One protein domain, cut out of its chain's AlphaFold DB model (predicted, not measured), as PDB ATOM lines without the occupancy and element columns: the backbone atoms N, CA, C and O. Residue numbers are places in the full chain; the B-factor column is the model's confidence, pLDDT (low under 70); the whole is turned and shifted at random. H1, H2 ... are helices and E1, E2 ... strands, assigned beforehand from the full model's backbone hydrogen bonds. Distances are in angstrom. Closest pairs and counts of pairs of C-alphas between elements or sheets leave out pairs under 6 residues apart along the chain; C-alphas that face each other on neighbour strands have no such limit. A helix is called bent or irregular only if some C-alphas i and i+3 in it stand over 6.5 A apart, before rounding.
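Overview. This is residues 86 to 248 of the 251 residues of an uncharacterized protein of Tribolium castaneum (UniProt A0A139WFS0). Two lobes stand side by side along the longest axis: one is a strongly twisted wall of six strands, the other a small sandwich in which the sheet E5 E6 E9 is face to face with the hairpin E7 E8. H2 lies between the lobes, H3 packs on the sandwich's three-stranded sheet, and H1 meets the wall with its residues 96 to 100, the rest of it pointing away. The printed part has 163 residues with three named helices and eleven named strands, in the order H1 E1 E2 E3 E4 H2 E5 E6 E7 E8 E9 H3 E10 E11. The large sheet runs E4 E3 E2 E1 E10 E11, and its neighbours are antiparallel; the class is mixed, helices and strands. The whole is compact, with a radius of gyration of the C-alphas of 16.6 A and spans of 53 by 44 by 28 A.

Along the chain. Find C-alpha 105 at (-17.351, 2.872, 28.978); from there E1 runs 19.7 A to residue 111. In the same sheet look for E2, residues 114 to 119, E3, 122 to 126, E4, 141 to 143, E10, 214 to 219, and E11, 243 to 247, whose last C-alpha is at (-33.601, 3.304, 25.104). H1, residues 86 to 100, begins at (-27.921, -15.150, 11.928) and spans 22.8 A; it is irregular, with C-alphas 86 and 89 7.1 A apart. Farther on are H2, 149 to 154, E5, 158 to 161, E6, 164 to 168, E7, 175 to 180, E8, 183 to 188, 17.0 A long, E9, 194 to 198, and H3, 199 to 206.

Arrangement. Start at E1 and E10, antiparallel, with N 108 and O 216 2.9 A apart. E1 to E4 form a meander, each strand the antiparallel neighbour of the one before; in its hairpin E1 and E2, N 109 and O 116 are 2.8 A apart. H1 only grazes this sheet, the closest C-alphas to E10 being Met 99 and Tyr 217, 5.8 A. H2 and H3 touch, about perpendicular at 88 degrees, with Cys 153 and Cys 206 closest, their C-alphas 5.7 A apart. H3 lies over E9, 8.5 A over its sheet. In the sandwich, the closest C-alphas of E6 and E8 are Cys 166 and Cys 186, 5.4 A; N 167 and O 195 of E6 and E9 are 2.9 A apart. In H3 every O i to N i+4 pair is within hydrogen-bond range, in H1 10 of 11, in H2 0 of 2 but 3 of 3 O i to N i+3 pairs.

Size, cuts and confidence. The C-alphas of Asn 181 and Lys 222 are the two farthest apart, 54.2 A. The printed part has no cut; its long links are E3 to E4 and E10 to E11. Mean pLDDT of the printed part is 89.0, with residues 132 to 134, 173 and 239 under 70.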
ATOM      1  N   SER A  86     -27.083 -14.529  10.894       88.81
ATOM      2  CA  SER A  86     -27.921 -15.150  11.928       88.81
ATOM      3  C   SER A  86     -27.554 -14.691  13.342       88.81
ATOM      4  O   SER A  86     -28.429 -14.545  14.194       88.81
ATOM      5  N   LEU A  87     -26.272 -14.410  13.597       91.69
ATOM      6  CA  LEU A  87     -25.771 -13.938  14.891       91.69
ATOM      7  C   LEU A  87     -25.907 -12.425  15.082       91.69
ATOM      8  O   LEU A  87     -25.863 -11.946  16.218       91.69
ATOM      9  N   LYS A  88     -26.101 -11.656  14.007       89.75
ATOM     10  CA  LYS A  88     -26.222 -10.194  14.056       89.75
ATOM     11  C   LYS A  88     -27.229  -9.682  15.108       89.75
ATOM     12  O   LYS A  88     -26.855  -8.802  15.886       89.75
ATOM     13  N   PRO A  89     -28.451 -10.235  15.256       89.88
ATOM     14  CA  PRO A  89     -29.383  -9.805  16.305       89.88
ATOM     15  C   PRO A  89     -28.872 -10.070  17.730       89.88
ATOM     16  O   PRO A  89     -29.150  -9.289  18.645       89.88
ATOM     17  N   MET A  90     -28.119 -11.158  17.933       90.06
ATOM     18  CA  MET A  90     -27.509 -11.477  19.227       90.06
ATOM     19  C   MET A  90     -26.378 -10.503  19.549       90.06
ATOM     20  O   MET A  90     -26.376  -9.947  20.645       90.06
ATOM     21  N   LYS A  91     -25.490 -10.219  18.583       90.50
ATOM     22  CA  LYS A  91     -24.424  -9.212  18.725       90.50
ATOM     23  C   LYS A  91     -25.002  -7.840  19.077       90.50
ATOM     24  O   LYS A  91     -24.551  -7.214  20.030       90.50
ATOM     25  N   LEU A  92     -26.068  -7.418  18.392       91.44
ATOM     26  CA  LEU A  92     -26.740  -6.146  18.669       91.44
ATOM     27  C   LEU A  92     -27.366  -6.106  20.074       91.44
ATOM     28  O   LEU A  92     -27.298  -5.094  20.770       91.44
ATOM     29  N   THR A  93     -27.974  -7.214  20.507       90.94
ATOM     30  CA  THR A  93     -28.543  -7.342  21.859       90.94
ATOM     31  C   THR A  93     -27.453  -7.296  22.928       90.94
ATOM     32  O   THR A  93     -27.624  -6.635  23.955       90.94
ATOM     33  N   GLN A  94     -26.323  -7.962  22.682       92.12
ATOM     34  CA  GLN A  94     -25.163  -7.947  23.564       92.12
ATOM     35  C   GLN A  94     -24.571  -6.540  23.652       92.12
ATOM     36  O   GLN A  94     -24.383  -6.051  24.759       92.12
ATOM     37  N   ALA A  95     -24.369  -5.859  22.521       93.19
ATOM     38  CA  ALA A  95     -23.871  -4.488  22.486       93.19
ATOM     39  C   ALA A  95     -24.784  -3.541  23.277       93.19
ATOM     40  O   ALA A  95     -24.313  -2.862  24.184       93.19
ATOM     41  N   LYS A  96     -26.105  -3.570  23.045       92.50
ATOM     42  CA  LYS A  96     -27.061  -2.755  23.816       92.50
ATOM     43  C   LYS A  96     -27.067  -3.081  25.305       92.50
ATOM     44  O   LYS A  96     -27.206  -2.170  26.114       92.50
ATOM     45  N   THR A  97     -26.918  -4.352  25.676       92.44
ATOM     46  CA  THR A  97     -26.807  -4.762  27.084       92.44
ATOM     47  C   THR A  97     -25.513  -4.239  27.707       92.44
ATOM     48  O   THR A  97     -25.550  -3.668  28.793       92.44
ATOM     49  N   SER A  98     -24.377  -4.371  27.017       94.25
ATOM     50  CA  SER A  98     -23.085  -3.826  27.448       94.25
ATOM     51  C   SER A  98     -23.148  -2.312  27.617       94.25
ATOM     52  O   SER A  98     -22.752  -1.796  28.658       94.25
ATOM     53  N   MET A  99     -23.733  -1.609  26.645       94.75
ATOM     54  CA  MET A  99     -23.962  -0.168  26.713       94.75
ATOM     55  C   MET A  99     -24.925   0.195  27.836       94.75
ATOM     56  O   MET A  99     -24.673   1.140  28.561       94.75
ATOM     57  N   GLY A 100     -26.015  -0.544  28.037       93.19
ATOM     58  CA  GLY A 100     -26.932  -0.318  29.157       93.19
ATOM     59  C   GLY A 100     -26.216  -0.440  30.500       93.19
ATOM     60  O   GLY A 100     -26.388   0.400  31.374       93.19
ATOM     61  N   ASN A 101     -25.328  -1.427  30.620       93.44
ATOM     62  CA  ASN A 101     -24.550  -1.697  31.824       93.44
ATOM     63  C   ASN A 101     -23.287  -0.836  31.983       93.44
ATOM     64  O   ASN A 101     -22.608  -0.965  33.001       93.44
ATOM     65  N   GLY A 102     -22.954   0.021  31.016       94.38
ATOM     66  CA  GLY A 102     -21.719   0.808  31.042       94.38
ATOM     67  C   GLY A 102     -20.460  -0.056  31.033       94.38
ATOM     68  O   GLY A 102     -19.487   0.278  31.699       94.38
ATOM     69  N   VAL A 103     -20.490  -1.193  30.334       95.50
ATOM     70  CA  VAL A 103     -19.316  -2.052  30.135       95.50
ATOM     71  C   VAL A 103     -18.423  -1.429  29.066       95.50
ATOM     72  O   VAL A 103     -18.892  -1.034  27.993       95.50
ATOM     73  N   GLY A 104     -17.130  -1.322  29.370       94.12
ATOM     74  CA  GLY A 104     -16.141  -0.704  28.486       94.12
ATOM     75  C   GLY A 104     -16.379   0.768  28.181       94.12
ATOM     76  O   GLY A 104     -15.983   1.263  27.132       94.12
ATOM     77  N   GLY A 105     -17.044   1.461  29.095       94.50
ATOM     78  CA  GLY A 105     -17.351   2.872  28.978       94.50
ATOM     79  C   GLY A 105     -18.065   3.362  30.227       94.50
ATOM     80  O   GLY A 105     -17.895   2.821  31.319       94.50
ATOM     81  N   VAL A 106     -18.879   4.394  30.059       94.62
ATOM     82  CA  VAL A 106     -19.756   4.926  31.101       94.62
ATOM     83  C   VAL A 106     -21.127   5.183  30.501       94.62
ATOM     84  O   VAL A 106     -21.235   5.709  29.394       94.62
ATOM     85  N   THR A 107     -22.175   4.859  31.250       94.69
ATOM     86  CA  THR A 107     -23.556   5.113  30.833       94.69
ATOM     87  C   THR A 107     -24.230   6.060  31.792       94.69
ATOM     88  O   THR A 107     -24.230   5.824  32.995       94.69
ATOM     89  N   ILE A 108     -24.844   7.118  31.278       94.06
ATOM     90  CA  ILE A 108     -25.728   7.974  32.066       94.06
ATOM     91  C   ILE A 108     -27.166   7.526  31.813       94.06
ATOM     92  O   ILE A 108     -27.599   7.437  30.665       94.06
ATOM     93  N   ILE A 109     -27.899   7.249  32.888       92.00
ATOM     94  CA  ILE A 109     -29.326   6.926  32.864       92.00
ATOM     95  C   ILE A 109     -30.092   8.164  33.307       92.00
ATOM     96  O   ILE A 109     -29.890   8.644  34.420       92.00
ATOM     97  N   ASP A 110     -30.988   8.651  32.456       89.44
ATOM     98  CA  ASP A 110     -31.873   9.773  32.763       89.44
ATOM     99  C   ASP A 110     -33.311   9.284  32.985       89.44
ATOM    100  O   ASP A 110     -33.999   8.805  32.062       89.44
ATOM    101  N   ALA A 111     -33.767   9.397  34.235       84.81
ATOM    102  CA  ALA A 111     -35.135   9.103  34.634       84.81
ATOM    103  C   ALA A 111     -35.646  10.141  35.641       84.81
ATOM    104  O   ALA A 111     -35.008  10.426  36.650       84.81
ATOM    105  N   VAL A 112     -36.847  10.674  35.389       84.06
ATOM    106  CA  VAL A 112     -37.567  11.566  36.322       84.06
ATOM    107  C   VAL A 112     -36.764  12.819  36.716       84.06
ATOM    108  O   VAL A 112     -36.825  13.281  37.850       84.06
ATOM    109  N   GLY A 113     -35.961  13.358  35.792       80.25
ATOM    110  CA  GLY A 113     -35.117  14.530  36.053       80.25
ATOM    111  C   GLY A 113     -33.925  14.257  36.979       80.25
ATOM    112  O   GLY A 113     -33.231  15.193  37.369       80.25
ATOM    113  N   LYS A 114     -33.670  12.989  37.322       86.69
ATOM    114  CA  LYS A 114     -32.480  12.537  38.036       86.69
ATOM    115  C   LYS A 114     -31.608  11.715  37.088       86.69
ATOM    116  O   LYS A 114     -32.092  10.901  36.303       86.69
ATOM    117  N   GLN A 115     -30.305  11.947  37.176       90.75
ATOM    118  CA  GLN A 115     -29.305  11.253  36.377       90.75
ATOM    119  C   GLN A 115     -28.455  10.365  37.278       90.75
ATOM    120  O   GLN A 115     -27.980  10.806  38.325       90.75
ATOM    121  N   LEU A 116     -28.271   9.116  36.865       92.56
ATOM    122  CA  LEU A 116     -27.381   8.158  37.513       92.56
ATOM    123  C   LEU A 116     -26.313   7.698  36.530       92.56
ATOM    124  O   LEU A 116     -26.529   7.693  35.322       92.56
ATOM    125  N   ILE A 117     -25.164   7.295  37.061       93.94
ATOM    126  CA  ILE A 117     -24.054   6.758  36.280       93.94
ATOM    127  C   ILE A 117     -24.030   5.245  36.458       93.94
ATOM    128  O   ILE A 117     -24.044   4.756  37.579       93.94
ATOM    129  N   LYS A 118     -23.959   4.492  35.367       93.69
ATOM    130  CA  LYS A 118     -23.749   3.048  35.373       93.69
ATOM    131  C   LYS A 118     -22.386   2.748  34.762       93.69
ATOM    132  O   LYS A 118     -22.068   3.227  33.673       93.69
ATOM    133  N   LYS A 119     -21.565   2.004  35.500       93.94
ATOM    134  CA  LYS A 119     -20.216   1.600  35.092       93.94
ATOM    135  C   LYS A 119     -19.981   0.157  35.513       93.94
ATOM    136  O   LYS A 119     -20.134  -0.162  36.693       93.94
ATOM    137  N   ASP A 120     -19.660  -0.697  34.546       93.06
ATOM    138  CA  ASP A 120     -19.435  -2.134  34.745       93.06
ATOM    139  C   ASP A 120     -20.551  -2.802  35.576       93.06
ATOM    140  O   ASP A 120     -20.316  -3.523  36.547       93.06
ATOM    141  N   GLY A 121     -21.805  -2.486  35.239       91.12
ATOM    142  CA  GLY A 121     -23.010  -2.986  35.903       91.12
ATOM    143  C   GLY A 121     -23.350  -2.313  37.236       91.12
ATOM    144  O   GLY A 121     -24.471  -2.463  37.715       91.12
ATOM    145  N   THR A 122     -22.444  -1.530  37.827       92.00
ATOM    146  CA  THR A 122     -22.698  -0.838  39.097       92.00
ATOM    147  C   THR A 122     -23.399   0.492  38.858       92.00
ATOM    148  O   THR A 122     -22.898   1.335  38.115       92.00
ATOM    149  N   LEU A 123     -24.532   0.699  39.532       93.00
ATOM    150  CA  LEU A 123     -25.272   1.959  39.511       93.00
ATOM    151  C   LEU A 123     -24.749   2.920  40.590       93.00
ATOM    152  O   LEU A 123     -24.624   2.567  41.766       93.00
ATOM    153  N   LEU A 124     -24.439   4.144  40.182       93.81
ATOM    154  CA  LEU A 124     -23.769   5.171  40.966       93.81
ATOM    155  C   LEU A 124     -24.573   6.477  40.949       93.81
ATOM    156  O   LEU A 124     -25.079   6.916  39.917       93.81
ATOM    157  N   GLU A 125     -24.652   7.119  42.107       92.88
ATOM    158  CA  GLU A 125     -25.179   8.463  42.307       92.88
ATOM    159  C   GLU A 125     -24.015   9.458  42.351       92.88
ATOM    160  O   GLU A 125     -23.035   9.253  43.072       92.88
ATOM    161  N   CYS A 126     -24.125  10.538  41.579       92.62
ATOM    162  CA  CYS A 126     -23.191  11.654  41.633       92.62
ATOM    163  C   CYS A 126     -23.669  12.676  42.671       92.62
ATOM    164  O   CYS A 126     -24.732  13.269  42.498       92.62
ATOM    165  N   LEU A 127     -22.881  12.935  43.717       88.88
ATOM    166  CA  LEU A 127     -23.163  13.975  44.719       88.88
ATOM    167  C   LEU A 127     -22.739  15.376  44.247       88.88
ATOM    168  O   LEU A 127     -22.185  16.172  45.001       88.88
ATOM    169  N   GLY A 128     -22.969  15.665  42.971       86.94
ATOM    170  CA  GLY A 128     -22.571  16.894  42.301       86.94
ATOM    171  C   GLY A 128     -23.340  17.049  40.996       86.94
ATOM    172  O   GLY A 128     -24.497  16.645  40.892       86.94
ATOM    173  N   LYS A 129     -22.697  17.621  39.978       86.25
ATOM    174  CA  LYS A 129     -23.281  17.751  38.642       86.25
ATOM    175  C   LYS A 129     -22.667  16.726  37.697       86.25
ATOM    176  O   LYS A 129     -21.449  16.571  37.652       86.25
ATOM    177  N   ILE A 130     -23.516  16.065  36.920       85.00
ATOM    178  CA  ILE A 130     -23.087  15.260  35.782       85.00
ATOM    179  C   ILE A 130     -23.015  16.189  34.576       85.00
ATOM    180  O   ILE A 130     -23.973  16.900  34.262       85.00
ATOM    181  N   THR A 131     -21.862  16.234  33.920       76.81
ATOM    182  CA  THR A 131     -21.743  16.901  32.624       76.81
ATOM    183  C   THR A 131     -22.102  15.908  31.528       76.81
ATOM    184  O   THR A 131     -21.649  14.772  31.541       76.81
ATOM    185  N   THR A 132     -22.922  16.310  30.563       66.88
ATOM    186  CA  THR A 132     -23.278  15.445  29.424       66.88
ATOM    187  C   THR A 132     -22.221  15.465  28.318       66.88
ATOM    188  O   THR A 132     -22.217  14.587  27.467       66.88
ATOM    189  N   GLN A 133     -21.308  16.442  28.334       68.75
ATOM    190  CA  GLN A 133     -20.217  16.581  27.356       68.75
ATOM    191  C   GLN A 133     -19.011  15.685  27.669       68.75
ATOM    192  O   GLN A 133     -18.252  15.324  26.778       68.75
ATOM    193  N   GLN A 134     -18.828  15.337  28.940       68.81
ATOM    194  CA  GLN A 134     -17.821  14.398  29.425       68.81
ATOM    195  C   GLN A 134     -18.495  13.613  30.548       68.81
ATOM    196  O   GLN A 134     -19.003  14.276  31.454       68.81
ATOM    197  N   PRO A 135     -18.545  12.268  30.523       73.88
ATOM    198  CA  PRO A 135     -19.319  11.438  31.455       73.88
ATOM    199  C   PRO A 135     -18.675  11.378  32.849       73.88
ATOM    200  O   PRO A 135     -18.335  10.323  33.383       73.88
ATOM    201  N   PHE A 136     -18.463  12.546  33.432       81.69
ATOM    202  CA  PHE A 136     -17.758  12.783  34.667       81.69
ATOM    203  C   PHE A 136     -18.721  13.407  35.671       81.69
ATOM    204  O   PHE A 136     -19.550  14.266  35.357       81.69
ATOM    205  N   CYS A 137     -18.602  12.931  36.903       89.00
ATOM    206  CA  CYS A 137     -19.263  13.512  38.052       89.00
ATOM    207  C   CYS A 137     -18.350  14.576  38.662       89.00
ATOM    208  O   CYS A 137     -17.299  14.234  39.193       89.00
ATOM    209  N   LEU A 138     -18.788  15.839  38.669       87.19
ATOM    210  CA  LEU A 138     -18.116  16.973  39.332       87.19
ATOM    211  C   LEU A 138     -18.108  16.879  40.877       87.19
ATOM    212  O   LEU A 138     -17.945  17.885  41.563       87.19
ATOM    213  N   GLY A 139     -18.327  15.694  41.439       88.31
ATOM    214  CA  GLY A 139     -18.442  15.450  42.869       88.31
ATOM    215  C   GLY A 139     -18.099  14.006  43.222       88.31
ATOM    216  O   GLY A 139     -17.488  13.276  42.443       88.31
ATOM    217  N   GLU A 140     -18.500  13.589  44.417       91.25
ATOM    218  CA  GLU A 140     -18.265  12.224  44.880       91.25
ATOM    219  C   GLU A 140     -19.232  11.243  44.198       91.25
ATOM    220  O   GLU A 140     -20.446  11.460  44.183       91.25
ATOM    221  N   LEU A 141     -18.697  10.143  43.661       92.38
ATOM    222  CA  LEU A 141     -19.492   9.011  43.189       92.38
ATOM    223  C   LEU A 141     -19.746   8.041  44.340       92.38
ATOM    224  O   LEU A 141     -18.805   7.518  44.935       92.38
ATOM    225  N   LYS A 142     -21.017   7.744  44.610       94.25
ATOM    226  CA  LYS A 142     -21.418   6.713  45.576       94.25
ATOM    227  C   LYS A 142     -22.257   5.652  44.904       94.25
ATOM    228  O   LYS A 142     -22.940   5.929  43.928       94.25
ATOM    229  N   ARG A 143     -22.252   4.439  45.457       92.75
ATOM    230  CA  ARG A 143     -23.228   3.420  45.058       92.75
ATOM    231  C   ARG A 143     -24.632   3.958  45.291       92.75
ATOM    232  O   ARG A 143     -24.930   4.468  46.371       92.75
ATOM    233  N   PHE A 144     -25.464   3.850  44.265       91.88
ATOM    234  CA  PHE A 144     -26.859   4.223  44.371       91.88
ATOM    235  C   PHE A 144     -27.561   3.302  45.369       91.88
ATOM    236  O   PHE A 144     -27.335   2.094  45.384       91.88
ATOM    237  N   GLN A 145     -28.411   3.885  46.205       89.75
ATOM    238  CA  GLN A 145     -29.275   3.150  47.116       89.75
ATOM    239  C   GLN A 145     -30.684   3.698  46.980       89.75
ATOM    240  O   GLN A 145     -30.879   4.912  46.908       89.75
ATOM    241  N   ILE A 146     -31.658   2.795  46.982       87.69
ATOM    242  CA  ILE A 146     -33.070   3.157  46.974       87.69
ATOM    243  C   ILE A 146     -33.412   3.809  48.310       87.69
ATOM    244  O   ILE A 146     -33.276   3.188  49.363       87.69
ATOM    245  N   LYS A 147     -33.883   5.053  48.254       89.31
ATOM    246  CA  LYS A 147     -34.349   5.826  49.413       89.31
ATOM    247  C   LYS A 147     -35.830   6.161  49.281       89.31
ATOM    248  O   LYS A 147     -36.549   6.205  50.274       89.31
ATOM    249  N   LEU A 148     -36.285   6.390  48.053       91.00
ATOM    250  CA  LEU A 148     -37.633   6.820  47.717       91.00
ATOM    251  C   LEU A 148     -38.287   5.849  46.741       91.00
ATOM    252  O   LEU A 148     -37.630   5.129  45.995       91.00
ATOM    253  N   ARG A 149     -39.618   5.876  46.673       88.94
ATOM    254  CA  ARG A 149     -40.357   5.049  45.713       88.94
ATOM    255  C   ARG A 149     -40.011   5.387  44.255       88.94
ATOM    256  O   ARG A 149     -39.980   4.492  43.421       88.94
ATOM    257  N   SER A 150     -39.700   6.650  43.958       90.44
ATOM    258  CA  SER A 150     -39.242   7.104  42.635       90.44
ATOM    259  C   SER A 150     -37.877   6.541  42.233       90.44
ATOM    260  O   SER A 150     -37.552   6.518  41.052       90.44
ATOM    261  N   ASP A 151     -37.071   6.044  43.173       90.94
ATOM    262  CA  ASP A 151     -35.783   5.427  42.846       90.94
ATOM    263  C   ASP A 151     -35.961   4.090  42.098       90.94
ATOM    264  O   ASP A 151     -35.086   3.687  41.330       90.94
ATOM    265  N   PHE A 152     -37.129   3.441  42.214       90.88
ATOM    266  CA  PHE A 152     -37.486   2.277  41.392       90.88
ATOM    267  C   PHE A 152     -37.673   2.625  39.906       90.88
ATOM    268  O   PHE A 152     -37.694   1.722  39.069       90.88
ATOM    269  N   CYS A 153     -37.745   3.913  39.544       91.12
ATOM    270  CA  CYS A 153     -37.763   4.336  38.146       91.12
ATOM    271  C   CYS A 153     -36.454   3.999  37.407       91.12
ATOM    272  O   CYS A 153     -36.456   3.921  36.183       91.12
ATOM    273  N   PHE A 154     -35.354   3.754  38.130       90.12
ATOM    274  CA  PHE A 154     -34.058   3.358  37.562       90.12
ATOM    275  C   PHE A 154     -33.864   1.842  37.450       90.12
ATOM    276  O   PHE A 154     -32.813   1.396  36.999       90.12
ATOM    277  N   SER A 155     -34.840   1.041  37.881       88.81
ATOM    278  CA  SER A 155     -34.708  -0.413  37.842       88.81
ATOM    279  C   SER A 155     -34.895  -0.961  36.432       88.81
ATOM    280  O   SER A 155     -35.884  -0.673  35.759       88.81
ATOM    281  N   GLU A 156     -33.959  -1.809  36.013       86.06
ATOM    282  CA  GLU A 156     -34.055  -2.609  34.788       86.06
ATOM    283  C   GLU A 156     -34.721  -3.971  35.045       86.06
ATOM    284  O   GLU A 156     -35.046  -4.703  34.111       86.06
ATOM    285  N   HIS A 157     -34.956  -4.316  36.314       88.19
ATOM    286  CA  HIS A 157     -35.488  -5.605  36.732       88.19
ATOM    287  C   HIS A 157     -36.972  -5.477  37.059       88.19
ATOM    288  O   HIS A 157     -37.356  -5.161  38.187       88.19
ATOM    289  N   TYR A 158     -37.819  -5.735  36.063       90.94
ATOM    290  CA  TYR A 158     -39.269  -5.707  36.223       90.94
ATOM    291  C   TYR A 158     -39.951  -6.899  35.545       90.94
ATOM    292  O   TYR A 158     -39.419  -7.526  34.634       90.94
ATOM    293  N   SER A 159     -41.149  -7.227  36.021       92.06
ATOM    294  CA  SER A 159     -42.032  -8.239  35.447       92.06
ATOM    295  C   SER A 159     -43.445  -7.686  35.443       92.06
ATOM    296  O   SER A 159     -43.819  -6.895  36.312       92.06
ATOM    297  N   LYS A 160     -44.232  -8.087  34.449       92.81
ATOM    298  CA  LYS A 160     -45.580  -7.581  34.215       92.81
ATOM    299  C   LYS A 160     -46.570  -8.738  34.181       92.81
ATOM    300  O   LYS A 160     -46.397  -9.679  33.416       92.81
ATOM    301  N   ILE A 161     -47.650  -8.609  34.945       93.62
ATOM    302  CA  ILE A 161     -48.831  -9.472  34.872       93.62
ATOM    303  C   ILE A 161     -50.040  -8.543  34.844       93.62
ATOM    304  O   ILE A 161     -50.231  -7.727  35.748       93.62
ATOM    305  N   ASN A 162     -50.858  -8.654  33.795       92.12
ATOM    306  CA  ASN A 162     -52.001  -7.774  33.559       92.12
ATOM    307  C   ASN A 162     -51.589  -6.286  33.607       92.12
ATOM    308  O   ASN A 162     -50.719  -5.861  32.841       92.12
ATOM    309  N   ASN A 163     -52.203  -5.502  34.498       93.50
ATOM    310  CA  ASN A 163     -51.949  -4.069  34.657       93.50
ATOM    311  C   ASN A 163     -51.001  -3.731  35.824       93.50
ATOM    312  O   ASN A 163     -50.961  -2.587  36.275       93.50
ATOM    313  N   PHE A 164     -50.261  -4.719  36.333       95.38
ATOM    314  CA  PHE A 164     -49.337  -4.557  37.451       95.38
ATOM    315  C   PHE A 164     -47.897  -4.849  37.038       95.38
ATOM    316  O   PHE A 164     -47.629  -5.704  36.191       95.38
ATOM    317  N   LEU A 165     -46.978  -4.135  37.678       94.94
ATOM    318  CA  LEU A 165     -45.537  -4.288  37.589       94.94
ATOM    319  C   LEU A 165     -45.007  -4.748  38.943       94.94
ATOM    320  O   LEU A 165     -45.342  -4.167  39.975       94.94
ATOM    321  N   CYS A 166     -44.159  -5.765  38.923       94.62
ATOM    322  CA  CYS A 166     -43.270  -6.099  40.024       94.62
ATOM    323  C   CYS A 166     -41.876  -5.600  39.658       94.62
ATOM    324  O   CYS A 166     -41.361  -5.988  38.612       94.62
ATOM    325  N   ILE A 167     -41.297  -4.729  40.478       92.69
ATOM    326  CA  ILE A 167     -40.047  -4.026  40.176       92.69
ATOM    327  C   ILE A 167     -39.051  -4.296  41.295       92.69
ATOM    328  O   ILE A 167     -39.312  -3.971  42.453       92.69
ATOM    329  N   GLY A 168     -37.927  -4.914  40.953       90.50
ATOM    330  CA  GLY A 168     -36.833  -5.197  41.874       90.50
ATOM    331  C   GLY A 168     -35.907  -3.999  42.040       90.50
ATOM    332  O   GLY A 168     -36.065  -2.969  41.379       90.50
ATOM    333  N   GLN A 169     -34.913  -4.133  42.910       86.44
ATOM    334  CA  GLN A 169     -33.863  -3.126  43.022       86.44
ATOM    335  C   GLN A 169     -32.987  -3.078  41.749       86.44
ATOM    336  O   GLN A 169     -32.766  -4.124  41.135       86.44
ATOM    337  N   PRO A 170     -32.472  -1.901  41.343       78.44
ATOM    338  CA  PRO A 170     -31.688  -1.752  40.112       78.44
ATOM    339  C   PRO A 170     -30.373  -2.543  40.051       78.44
ATOM    340  O   PRO A 170     -29.857  -2.762  38.962       78.44
ATOM    341  N   ASP A 171     -29.813  -2.936  41.194       74.62
ATOM    342  CA  ASP A 171     -28.529  -3.630  41.325       74.62
ATOM    343  C   ASP A 171     -28.660  -5.155  41.499       74.62
ATOM    344  O   ASP A 171     -27.669  -5.825  41.799       74.62
ATOM    345  N   HIS A 172     -29.858  -5.724  41.290       71.25
ATOM    346  CA  HIS A 172     -30.123  -7.139  41.571       71.25
ATOM    347  C   HIS A 172     -30.795  -7.927  40.462       71.25
ATOM    348  O   HIS A 172     -31.868  -7.596  39.970       71.25
ATOM    349  N   THR A 173     -30.215  -9.091  40.184       69.31
ATOM    350  CA  THR A 173     -30.772 -10.069  39.261       69.31
ATOM    351  C   THR A 173     -31.860 -10.889  39.941       69.31
ATOM    352  O   THR A 173     -31.572 -11.867  40.625       69.31
ATOM    353  N   GLY A 174     -33.115 -10.541  39.684       79.19
ATOM    354  CA  GLY A 174     -34.220 -11.462  39.912       79.19
ATOM    355  C   GLY A 174     -35.375 -10.869  40.692       79.19
ATOM    356  O   GLY A 174     -35.229 -10.200  41.713       79.19
ATOM    357  N   ILE A 175     -36.562 -11.181  40.197       90.31
ATOM    358  CA  ILE A 175     -37.831 -10.890  40.837       90.31
ATOM    359  C   ILE A 175     -38.738 -12.093  40.644       90.31
ATOM    360  O   ILE A 175     -38.721 -12.759  39.609       90.31
ATOM    361  N   THR A 176     -39.551 -12.360  41.648       89.56
ATOM    362  CA  THR A 176     -40.623 -13.340  41.578       89.56
ATOM    363  C   THR A 176     -41.935 -12.581  41.562       89.56
ATOM    364  O   THR A 176     -42.246 -11.858  42.511       89.56
ATOM    365  N   PHE A 177     -42.700 -12.750  40.484       93.12
ATOM    366  CA  PHE A 177     -44.013 -12.144  40.338       93.12
ATOM    367  C   PHE A 177     -45.058 -13.224  40.075       93.12
ATOM    368  O   PHE A 177     -45.049 -13.850  39.020       93.12
ATOM    369  N   ASN A 178     -45.953 -13.429  41.039       92.38
ATOM    370  CA  ASN A 178     -46.987 -14.458  40.976       92.38
ATOM    371  C   ASN A 178     -48.383 -13.850  41.164       92.38
ATOM    372  O   ASN A 178     -48.548 -12.861  41.881       92.38
ATOM    373  N   SER A 179     -49.392 -14.487  40.567       93.06
ATOM    374  CA  SER A 179     -50.812 -14.184  40.770       93.06
ATOM    375  C   SER A 179     -51.543 -15.454  41.196       93.06
ATOM    376  O   SER A 179     -51.578 -16.424  40.443       93.06
ATOM    377  N   ILE A 180     -52.121 -15.458  42.398       91.75
ATOM    378  CA  ILE A 180     -52.876 -16.594  42.944       91.75
ATOM    379  C   ILE A 180     -54.237 -16.073  43.401       91.75
ATOM    380  O   ILE A 180     -54.307 -15.191  44.256       91.75
ATOM    381  N   ASN A 181     -55.322 -16.602  42.826       92.25
ATOM    382  CA  ASN A 181     -56.703 -16.205  43.136       92.25
ATOM    383  C   ASN A 181     -56.932 -14.681  43.061       92.25
ATOM    384  O   ASN A 181     -57.557 -14.088  43.939       92.25
ATOM    385  N   GLY A 182     -56.358 -14.026  42.046       86.31
ATOM    386  CA  GLY A 182     -56.470 -12.577  41.840       86.31
ATOM    387  C   GLY A 182     -55.616 -11.714  42.777       86.31
ATOM    388  O   GLY A 182     -55.632 -10.492  42.649       86.31
ATOM    389  N   LYS A 183     -54.848 -12.316  43.696       90.56
ATOM    390  CA  LYS A 183     -53.868 -11.609  44.527       90.56
ATOM    391  C   LYS A 183     -52.487 -11.684  43.894       90.56
ATOM    392  O   LYS A 183     -51.997 -12.763  43.568       90.56
ATOM    393  N   TYR A 184     -51.853 -10.526  43.783       92.75
ATOM    394  CA  TYR A 184     -50.513 -10.362  43.241       92.75
ATOM    395  C   TYR A 184     -49.471 -10.393  44.363       92.75
ATOM    396  O   TYR A 184     -49.643  -9.743  45.391       92.75
ATOM    397  N   SER A 185     -48.382 -11.131  44.158       91.25
ATOM    398  CA  SER A 185     -47.231 -11.186  45.063       91.25
ATOM    399  C   SER A 185     -45.970 -10.822  44.294       91.25
ATOM    400  O   SER A 185     -45.677 -11.441  43.273       91.25
ATOM    401  N   CYS A 186     -45.239  -9.830  44.793       93.56
ATOM    402  CA  CYS A 186     -43.982  -9.357  44.227       93.56
ATOM    403  C   CYS A 186     -42.883  -9.490  45.278       93.56
ATOM    404  O   CYS A 186     -43.044  -9.004  46.399       93.56
ATOM    405  N   ARG A 187     -41.782 -10.157  44.930       91.00
ATOM    406  CA  ARG A 187     -40.610 -10.316  45.801       91.00
ATOM    407  C   ARG A 187     -39.329 -10.199  44.987       91.00
ATOM    408  O   ARG A 187     -39.282 -10.708  43.870       91.00
ATOM    409  N   GLY A 188     -38.303  -9.561  45.543       87.62
ATOM    410  CA  GLY A 188     -36.948  -9.663  45.006       87.62
ATOM    411  C   GLY A 188     -36.369 -11.050  45.279       87.62
ATOM    412  O   GLY A 188     -36.853 -11.767  46.163       87.62
ATOM    413  N   SER A 189     -35.340 -11.439  44.529       82.00
ATOM    414  CA  SER A 189     -34.470 -12.528  44.976       82.00
ATOM    415  C   SER A 189     -33.815 -12.154  46.315       82.00
ATOM    416  O   SER A 189     -33.649 -10.973  46.630       82.00
ATOM    417  N   ASP A 190     -33.466 -13.158  47.119       81.50
ATOM    418  CA  ASP A 190     -32.661 -12.982  48.339       81.50
ATOM    419  C   ASP A 190     -33.261 -12.007  49.371       81.50
ATOM    420  O   ASP A 190     -32.542 -11.245  50.012       81.50
ATOM    421  N   GLU A 191     -34.594 -11.997  49.496       77.56
ATOM    422  CA  GLU A 191     -35.351 -11.137  50.426       77.56
ATOM    423  C   GLU A 191     -35.175  -9.627  50.195       77.56
ATOM    424  O   GLU A 191     -35.583  -8.804  51.020       77.56
ATOM    425  N   ARG A 192     -34.616  -9.232  49.046       81.75
ATOM    426  CA  ARG A 192     -34.403  -7.819  48.738       81.75
ATOM    427  C   ARG A 192     -35.710  -7.096  48.397       81.75
ATOM    428  O   ARG A 192     -36.651  -7.711  47.878       81.75
ATOM    429  N   PRO A 193     -35.774  -5.775  48.650       83.69
ATOM    430  CA  PRO A 193     -36.957  -4.975  48.364       83.69
ATOM    431  C   PRO A 193     -37.404  -5.083  46.904       83.69
ATOM    432  O   PRO A 193     -36.627  -4.874  45.976       83.69
ATOM    433  N   ALA A 194     -38.693  -5.338  46.707       91.94
ATOM    434  CA  ALA A 194     -39.357  -5.188  45.423       91.94
ATOM    435  C   ALA A 194     -40.688  -4.471  45.631       91.94
ATOM    436  O   ALA A 194     -41.307  -4.577  46.692       91.94
ATOM    437  N   VAL A 195     -41.125  -3.727  44.621       93.44
ATOM    438  CA  VAL A 195     -42.366  -2.958  44.665       93.44
ATOM    439  C   VAL A 195     -43.347  -3.530  43.660       93.44
ATOM    440  O   VAL A 195     -43.049  -3.652  42.474       93.44
ATOM    441  N   LEU A 196     -44.538  -3.853  44.156       94.94
ATOM    442  CA  LEU A 196     -45.713  -4.069  43.329       94.94
ATOM    443  C   LEU A 196     -46.402  -2.722  43.104       94.94
ATOM    444  O   LEU A 196     -46.703  -2.014  44.066       94.94
ATOM    445  N   MET A 197     -46.682  -2.377  41.853       95.06
ATOM    446  CA  MET A 197     -47.445  -1.174  41.524       95.06
ATOM    447  C   MET A 197     -48.220  -1.324  40.226       95.06
ATOM    448  O   MET A 197     -47.859  -2.123  39.364       95.06
ATOM    449  N   ALA A 198     -49.297  -0.562  40.078       95.75
ATOM    450  CA  ALA A 198     -50.036  -0.536  38.824       95.75
ATOM    451  C   ALA A 198     -49.245   0.225  37.741       95.75
ATOM    452  O   ALA A 198     -48.445   1.112  38.042       95.75
ATOM    453  N   ILE A 199     -49.466  -0.102  36.465       94.81
ATOM    454  CA  ILE A 199     -48.757   0.545  35.347       94.81
ATOM    455  C   ILE A 199     -49.024   2.055  35.313       94.81
ATOM    456  O   ILE A 199     -48.091   2.835  35.138       94.81
ATOM    457  N   ASN A 200     -50.274   2.473  35.520       95.62
ATOM    458  CA  ASN A 200     -50.644   3.890  35.565       95.62
ATOM    459  C   ASN A 200     -49.965   4.621  36.733       95.62
ATOM    460  O   ASN A 200     -49.501   5.744  36.575       95.62
ATOM    461  N   GLU A 201     -49.856   3.973  37.891       95.50
ATOM    462  CA  GLU A 201     -49.138   4.504  39.046       95.50
ATOM    463  C   GLU A 201     -47.648   4.680  38.734       95.50
ATOM    464  O   GLU A 201     -47.075   5.720  39.054       95.50
ATOM    465  N   TYR A 202     -47.030   3.707  38.057       93.75
ATOM    466  CA  TYR A 202     -45.639   3.821  37.621       93.75
ATOM    467  C   TYR A 202     -45.452   4.974  36.636       93.75
ATOM    468  O   TYR A 202     -44.537   5.772  36.796       93.75
ATOM    469  N   GLN A 203     -46.330   5.099  35.641       92.62
ATOM    470  CA  GLN A 203     -46.267   6.194  34.673       92.62
ATOM    471  C   GLN A 203     -46.447   7.557  35.342       92.62
ATOM    472  O   GLN A 203     -45.726   8.488  35.002       92.62
ATOM    473  N   ASN A 204     -47.346   7.672  36.319       93.56
ATOM    474  CA  ASN A 204     -47.520   8.904  37.088       93.56
ATOM    475  C   ASN A 204     -46.271   9.239  37.915       93.56
ATOM    476  O   ASN A 204     -45.911  10.406  38.035       93.56
ATOM    477  N   LEU A 205     -45.603   8.224  38.472       92.19
ATOM    478  CA  LEU A 205     -44.399   8.399  39.281       92.19
ATOM    479  C   LEU A 205     -43.158   8.719  38.438       92.19
ATOM    480  O   LEU A 205     -42.359   9.572  38.812       92.19
ATOM    481  N   CYS A 206     -42.983   8.017  37.320       90.69
ATOM    482  CA  CYS A 206     -41.757   8.038  36.527       90.69
ATOM    483  C   CYS A 206     -41.877   8.858  35.229       90.69
ATOM    484  O   CYS A 206     -40.896   9.016  34.504       90.69
ATOM    485  N   GLY A 207     -43.080   9.330  34.887       88.62
ATOM    486  CA  GLY A 207     -43.413  10.013  33.628       88.62
ATOM    487  C   GLY A 207     -43.409   9.109  32.387       88.62
ATOM    488  O   GLY A 207     -43.810   9.529  31.305       88.62
ATOM    489  N   LYS A 208     -42.939   7.867  32.518       86.06
ATOM    490  CA  LYS A 208     -42.761   6.885  31.443       86.06
ATOM    491  C   LYS A 208     -42.829   5.468  32.004       86.06
ATOM    492  O   LYS A 208     -42.961   5.284  33.208       86.06
ATOM    493  N   LEU A 209     -42.776   4.468  31.128       86.44
ATOM    494  CA  LEU A 209     -42.701   3.050  31.505       86.44
ATOM    495  C   LEU A 209     -41.249   2.654  31.833       86.44
ATOM    496  O   LEU A 209     -40.345   3.376  31.412       86.44
ATOM    497  N   PRO A 210     -40.994   1.527  32.533       80.31
ATOM    498  CA  PRO A 210     -39.634   1.139  32.934       80.31
ATOM    499  C   PRO A 210     -38.636   1.059  31.771       80.31
ATOM    500  O   PRO A 210     -37.490   1.488  31.868       80.31
ATOM    501  N   TRP A 211     -39.105   0.602  30.611       82.50
ATOM    502  CA  TRP A 211     -38.331   0.525  29.368       82.50
ATOM    503  C   TRP A 211     -38.189   1.866  28.621       82.50
ATOM    504  O   TRP A 211     -37.583   1.932  27.553       82.50
ATOM    505  N   GLY A 212     -38.759   2.948  29.150       84.44
ATOM    506  CA  GLY A 212     -38.719   4.294  28.571       84.44
ATOM    507  C   GLY A 212     -37.521   5.136  29.016       84.44
ATOM    508  O   GLY A 212     -37.392   6.288  28.597       84.44
ATOM    509  N   ASN A 213     -36.643   4.608  29.873       88.56
ATOM    510  CA  ASN A 213     -35.440   5.317  30.313       88.56
ATOM    511  C   ASN A 213     -34.517   5.654  29.138       88.56
ATOM    512  O   ASN A 213     -34.378   4.861  28.204       88.56
ATOM    513  N   THR A 214     -33.930   6.853  29.172       90.88
ATOM    514  CA  THR A 214     -32.964   7.298  28.162       90.88
ATOM    515  C   THR A 214     -31.567   7.023  28.692       90.88
ATOM    516  O   THR A 214     -31.262   7.369  29.832       90.88
ATOM    517  N   TYR A 215     -30.745   6.408  27.851       92.75
ATOM    518  CA  TYR A 215     -29.377   6.021  28.151       92.75
ATOM    519  C   TYR A 215     -28.434   6.772  27.218       92.75
ATOM    520  O   TYR A 215     -28.681   6.822  26.012       92.75
ATOM    521  N   TYR A 216     -27.362   7.319  27.781       93.81
ATOM    522  CA  TYR A 216     -26.264   7.958  27.060       93.81
ATOM    523  C   TYR A 216     -25.003   7.140  27.323       93.81
ATOM    524  O   TYR A 216     -24.507   7.151  28.448       93.81
ATOM    525  N   TYR A 217     -24.522   6.395  26.330       94.50
ATOM    526  CA  TYR A 217     -23.310   5.583  26.460       94.50
ATOM    527  C   TYR A 217     -22.109   6.287  25.843       94.50
ATOM    528  O   TYR A 217     -22.148   6.652  24.669       94.50
ATOM    529  N   PHE A 218     -21.050   6.402  26.635       94.12
ATOM    530  CA  PHE A 218     -19.769   6.987  26.273       94.12
ATOM    531  C   PHE A 218     -18.712   5.874  26.306       94.12
ATOM    532  O   PHE A 218     -18.399   5.383  27.399       94.12
ATOM    533  N   PRO A 219     -18.190   5.425  25.153       93.94
ATOM    534  CA  PRO A 219     -17.193   4.365  25.106       93.94
ATOM    535  C   PRO A 219     -15.857   4.840  25.687       93.94
ATOM    536  O   PRO A 219     -15.496   6.010  25.575       93.94
ATOM    537  N   ASP A 220     -15.096   3.913  26.270       93.94
ATOM    538  CA  ASP A 220     -13.676   4.106  26.567       93.94
ATOM    539  C   ASP A 220     -12.847   3.344  25.519       93.94
ATOM    540  O   ASP A 220     -12.705   2.124  25.638       93.94
ATOM    541  N   PRO A 221     -12.260   4.020  24.510       92.38
ATOM    542  CA  PRO A 221     -11.511   3.358  23.440       92.38
ATOM    543  C   PRO A 221     -10.326   2.516  23.928       92.38
ATOM    544  O   PRO A 221      -9.843   1.645  23.205       92.38
ATOM    545  N   LYS A 222      -9.831   2.763  25.149       94.25
ATOM    546  CA  LYS A 222      -8.735   1.991  25.749       94.25
ATOM    547  C   LYS A 222      -9.217   0.687  26.377       94.25
ATOM    548  O   LYS A 222      -8.401  -0.194  26.648       94.25
ATOM    549  N   HIS A 223     -10.516   0.551  26.631       94.38
ATOM    550  CA  HIS A 223     -11.077  -0.625  27.269       94.38
ATOM    551  C   HIS A 223     -11.349  -1.731  26.235       94.38
ATOM    552  O   HIS A 223     -12.031  -1.479  25.247       94.38
ATOM    553  N   PRO A 224     -10.910  -2.985  26.440       94.56
ATOM    554  CA  PRO A 224     -11.014  -4.042  25.422       94.56
ATOM    555  C   PRO A 224     -12.455  -4.434  25.061       94.56
ATOM    556  O   PRO A 224     -12.703  -4.968  23.986       94.56
ATOM    557  N   PHE A 225     -13.406  -4.169  25.958       94.12
ATOM    558  CA  PHE A 225     -14.825  -4.492  25.780       94.12
ATOM    559  C   PHE A 225     -15.701  -3.275  25.446       94.12
ATOM    560  O   PHE A 225     -16.915  -3.345  25.631       94.12
ATOM    561  N   HIS A 226     -15.111  -2.147  25.030       93.19
ATOM    562  CA  HIS A 226     -15.911  -1.000  24.603       93.19
ATOM    563  C   HIS A 226     -16.708  -1.341  23.345       93.19
ATOM    564  O   HIS A 226     -16.241  -2.062  22.459       93.19
ATOM    565  N   VAL A 227     -17.924  -0.812  23.262       92.81
ATOM    566  CA  VAL A 227     -18.696  -0.867  22.024       92.81
ATOM    567  C   VAL A 227     -18.185   0.243  21.114       92.81
ATOM    568  O   VAL A 227     -18.179   1.409  21.504       92.81
ATOM    569  N   GLN A 228     -17.718  -0.126  19.923       91.00
ATOM    570  CA  GLN A 228     -17.211   0.829  18.941       91.00
ATOM    571  C   GLN A 228     -18.361   1.696  18.420       91.00
ATOM    572  O   GLN A 228     -19.422   1.178  18.077       91.00
ATOM    573  N   LEU A 229     -18.145   3.011  18.373       88.88
ATOM    574  CA  LEU A 229     -19.081   3.985  17.815       88.88
ATOM    575  C   LEU A 229     -18.372   4.829  16.739       88.88
ATOM    576  O   LEU A 229     -17.176   5.095  16.881       88.88
ATOM    577  N   PRO A 230     -19.084   5.264  15.682       86.38
ATOM    578  CA  PRO A 230     -20.470   4.918  15.366       86.38
ATOM    579  C   PRO A 230     -20.594   3.483  14.827       86.38
ATOM    580  O   PRO A 230     -19.756   3.019  14.060       86.38
ATOM    581  N   ASP A 231     -21.679   2.803  15.187       84.56
ATOM    582  CA  ASP A 231     -22.060   1.505  14.623       84.56
ATOM    583  C   ASP A 231     -23.411   1.683  13.906       84.56
ATOM    584  O   ASP A 231     -24.395   2.051  14.554       84.56
ATOM    585  N   PRO A 232     -23.488   1.451  12.582       83.00
ATOM    586  CA  PRO A 232     -24.707   1.673  11.806       83.00
ATOM    587  C   PRO A 232     -25.858   0.731  12.193       83.00
ATOM    588  O   PRO A 232     -27.023   1.040  11.929       83.00
ATOM    589  N   ASP A 233     -25.560  -0.410  12.813       86.50
ATOM    590  CA  ASP A 233     -26.566  -1.365  13.269       86.50
ATOM    591  C   ASP A 233     -27.136  -0.981  14.645       86.50
ATOM    592  O   ASP A 233     -28.290  -1.305  14.970       86.50
ATOM    593  N   LEU A 234     -26.366  -0.234  15.444       84.81
ATOM    594  CA  LEU A 234     -26.840   0.394  16.669       84.81
ATOM    595  C   LEU A 234     -27.673   1.633  16.320       84.81
ATOM    596  O   LEU A 234     -27.164   2.699  16.004       84.81
ATOM    597  N   LYS A 235     -29.002   1.500  16.413       85.25
ATOM    598  CA  LYS A 235     -29.970   2.602  16.242       85.25
ATOM    599  C   LYS A 235     -29.852   3.667  17.354       85.25
ATOM    600  O   LYS A 235     -30.734   3.758  18.211       85.25
ATOM    601  N   CYS A 236     -28.770   4.439  17.360       89.19
ATOM    602  CA  CYS A 236     -28.565   5.602  18.219       89.19
ATOM    603  C   CYS A 236     -29.445   6.763  17.730       89.19
ATOM    604  O   CYS A 236     -29.538   7.018  16.532       89.19
ATOM    605  N   ARG A 237     -30.140   7.444  18.648       85.44
ATOM    606  CA  ARG A 237     -31.058   8.553  18.325       85.44
ATOM    607  C   ARG A 237     -30.322   9.826  17.923       85.44
ATOM    608  O   ARG A 237     -30.797  10.549  17.056       85.44
ATOM    609  N   GLU A 238     -29.180  10.078  18.546       77.19
ATOM    610  CA  GLU A 238     -28.291  11.186  18.212       77.19
ATOM    611  C   GLU A 238     -27.023  10.588  17.615       77.19
ATOM    612  O   GLU A 238     -26.398   9.718  18.221       77.19
ATOM    613  N   ASN A 239     -26.691  11.002  16.392       58.41
ATOM    614  CA  ASN A 239     -25.550  10.475  15.646       58.41
ATOM    615  C   ASN A 239     -24.290  11.300  15.936       58.41
ATOM    616  O   ASN A 239     -23.632  11.824  15.038       58.41
ATOM    617  N   THR A 240     -24.013  11.496  17.218       74.50
ATOM    618  CA  THR A 240     -22.760  12.067  17.706       74.50
ATOM    619  C   THR A 240     -21.698  10.970  17.733       74.50
ATOM    620  O   THR A 240     -21.986   9.881  18.226       74.50
ATOM    621  N   PRO A 241     -20.475  11.224  17.238       78.38
ATOM    622  CA  PRO A 241     -19.458  10.179  17.093       78.38
ATOM    623  C   PRO A 241     -19.064   9.533  18.431       78.38
ATOM    624  O   PRO A 241     -18.779   8.340  18.469       78.38
ATOM    625  N   ASP A 242     -19.123  10.295  19.528       87.69
ATOM    626  CA  ASP A 242     -18.578   9.884  20.827       87.69
ATOM    627  C   ASP A 242     -19.638   9.458  21.855       87.69
ATOM    628  O   ASP A 242     -19.302   9.075  22.976       87.69
ATOM    629  N   VAL A 243     -20.928   9.537  21.515       90.88
ATOM    630  CA  VAL A 243     -22.006   9.123  22.421       90.88
ATOM    631  C   VAL A 243     -23.161   8.514  21.648       90.88
ATOM    632  O   VAL A 243     -23.636   9.074  20.663       90.88
ATOM    633  N   CYS A 244     -23.649   7.376  22.135       92.50
ATOM    634  CA  CYS A 244     -24.880   6.782  21.639       92.50
ATOM    635  C   CYS A 244     -26.024   7.029  22.619       92.50
ATOM    636  O   CYS A 244     -25.976   6.591  23.774       92.50
ATOM    637  N   VAL A 245     -27.085   7.671  22.130       92.81
ATOM    638  CA  VAL A 245     -28.328   7.885  22.880       92.81
ATOM    639  C   VAL A 245     -29.359   6.836  22.491       92.81
ATOM    640  O   VAL A 245     -29.762   6.751  21.332       92.81
ATOM    641  N   PHE A 246     -29.844   6.049  23.445       91.69
ATOM    642  CA  PHE A 246     -30.770   4.949  23.168       91.69
ATOM    643  C   PHE A 246     -31.781   4.748  24.301       91.69
ATOM    644  O   PHE A 246     -31.734   5.406  25.340       91.69
ATOM    645  N   ASN A 247     -32.742   3.861  24.069       90.25
ATOM    646  CA  ASN A 247     -33.601   3.304  25.104       90.25
ATOM    647  C   ASN A 247     -33.339   1.802  25.164       90.25
ATOM    648  O   ASN A 247     -33.237   1.145  24.121       90.25
ATOM    649  N   LEU A 248     -33.300   1.249  26.372       82.94
ATOM    650  CA  LEU A 248     -33.414  -0.191  26.580       82.94
ATOM    651  C   LEU A 248     -34.883  -0.601  26.390       82.94
ATOM    652  O   LEU A 248     -35.581  -0.940  27.338       82.94
TER     653      LEU A 248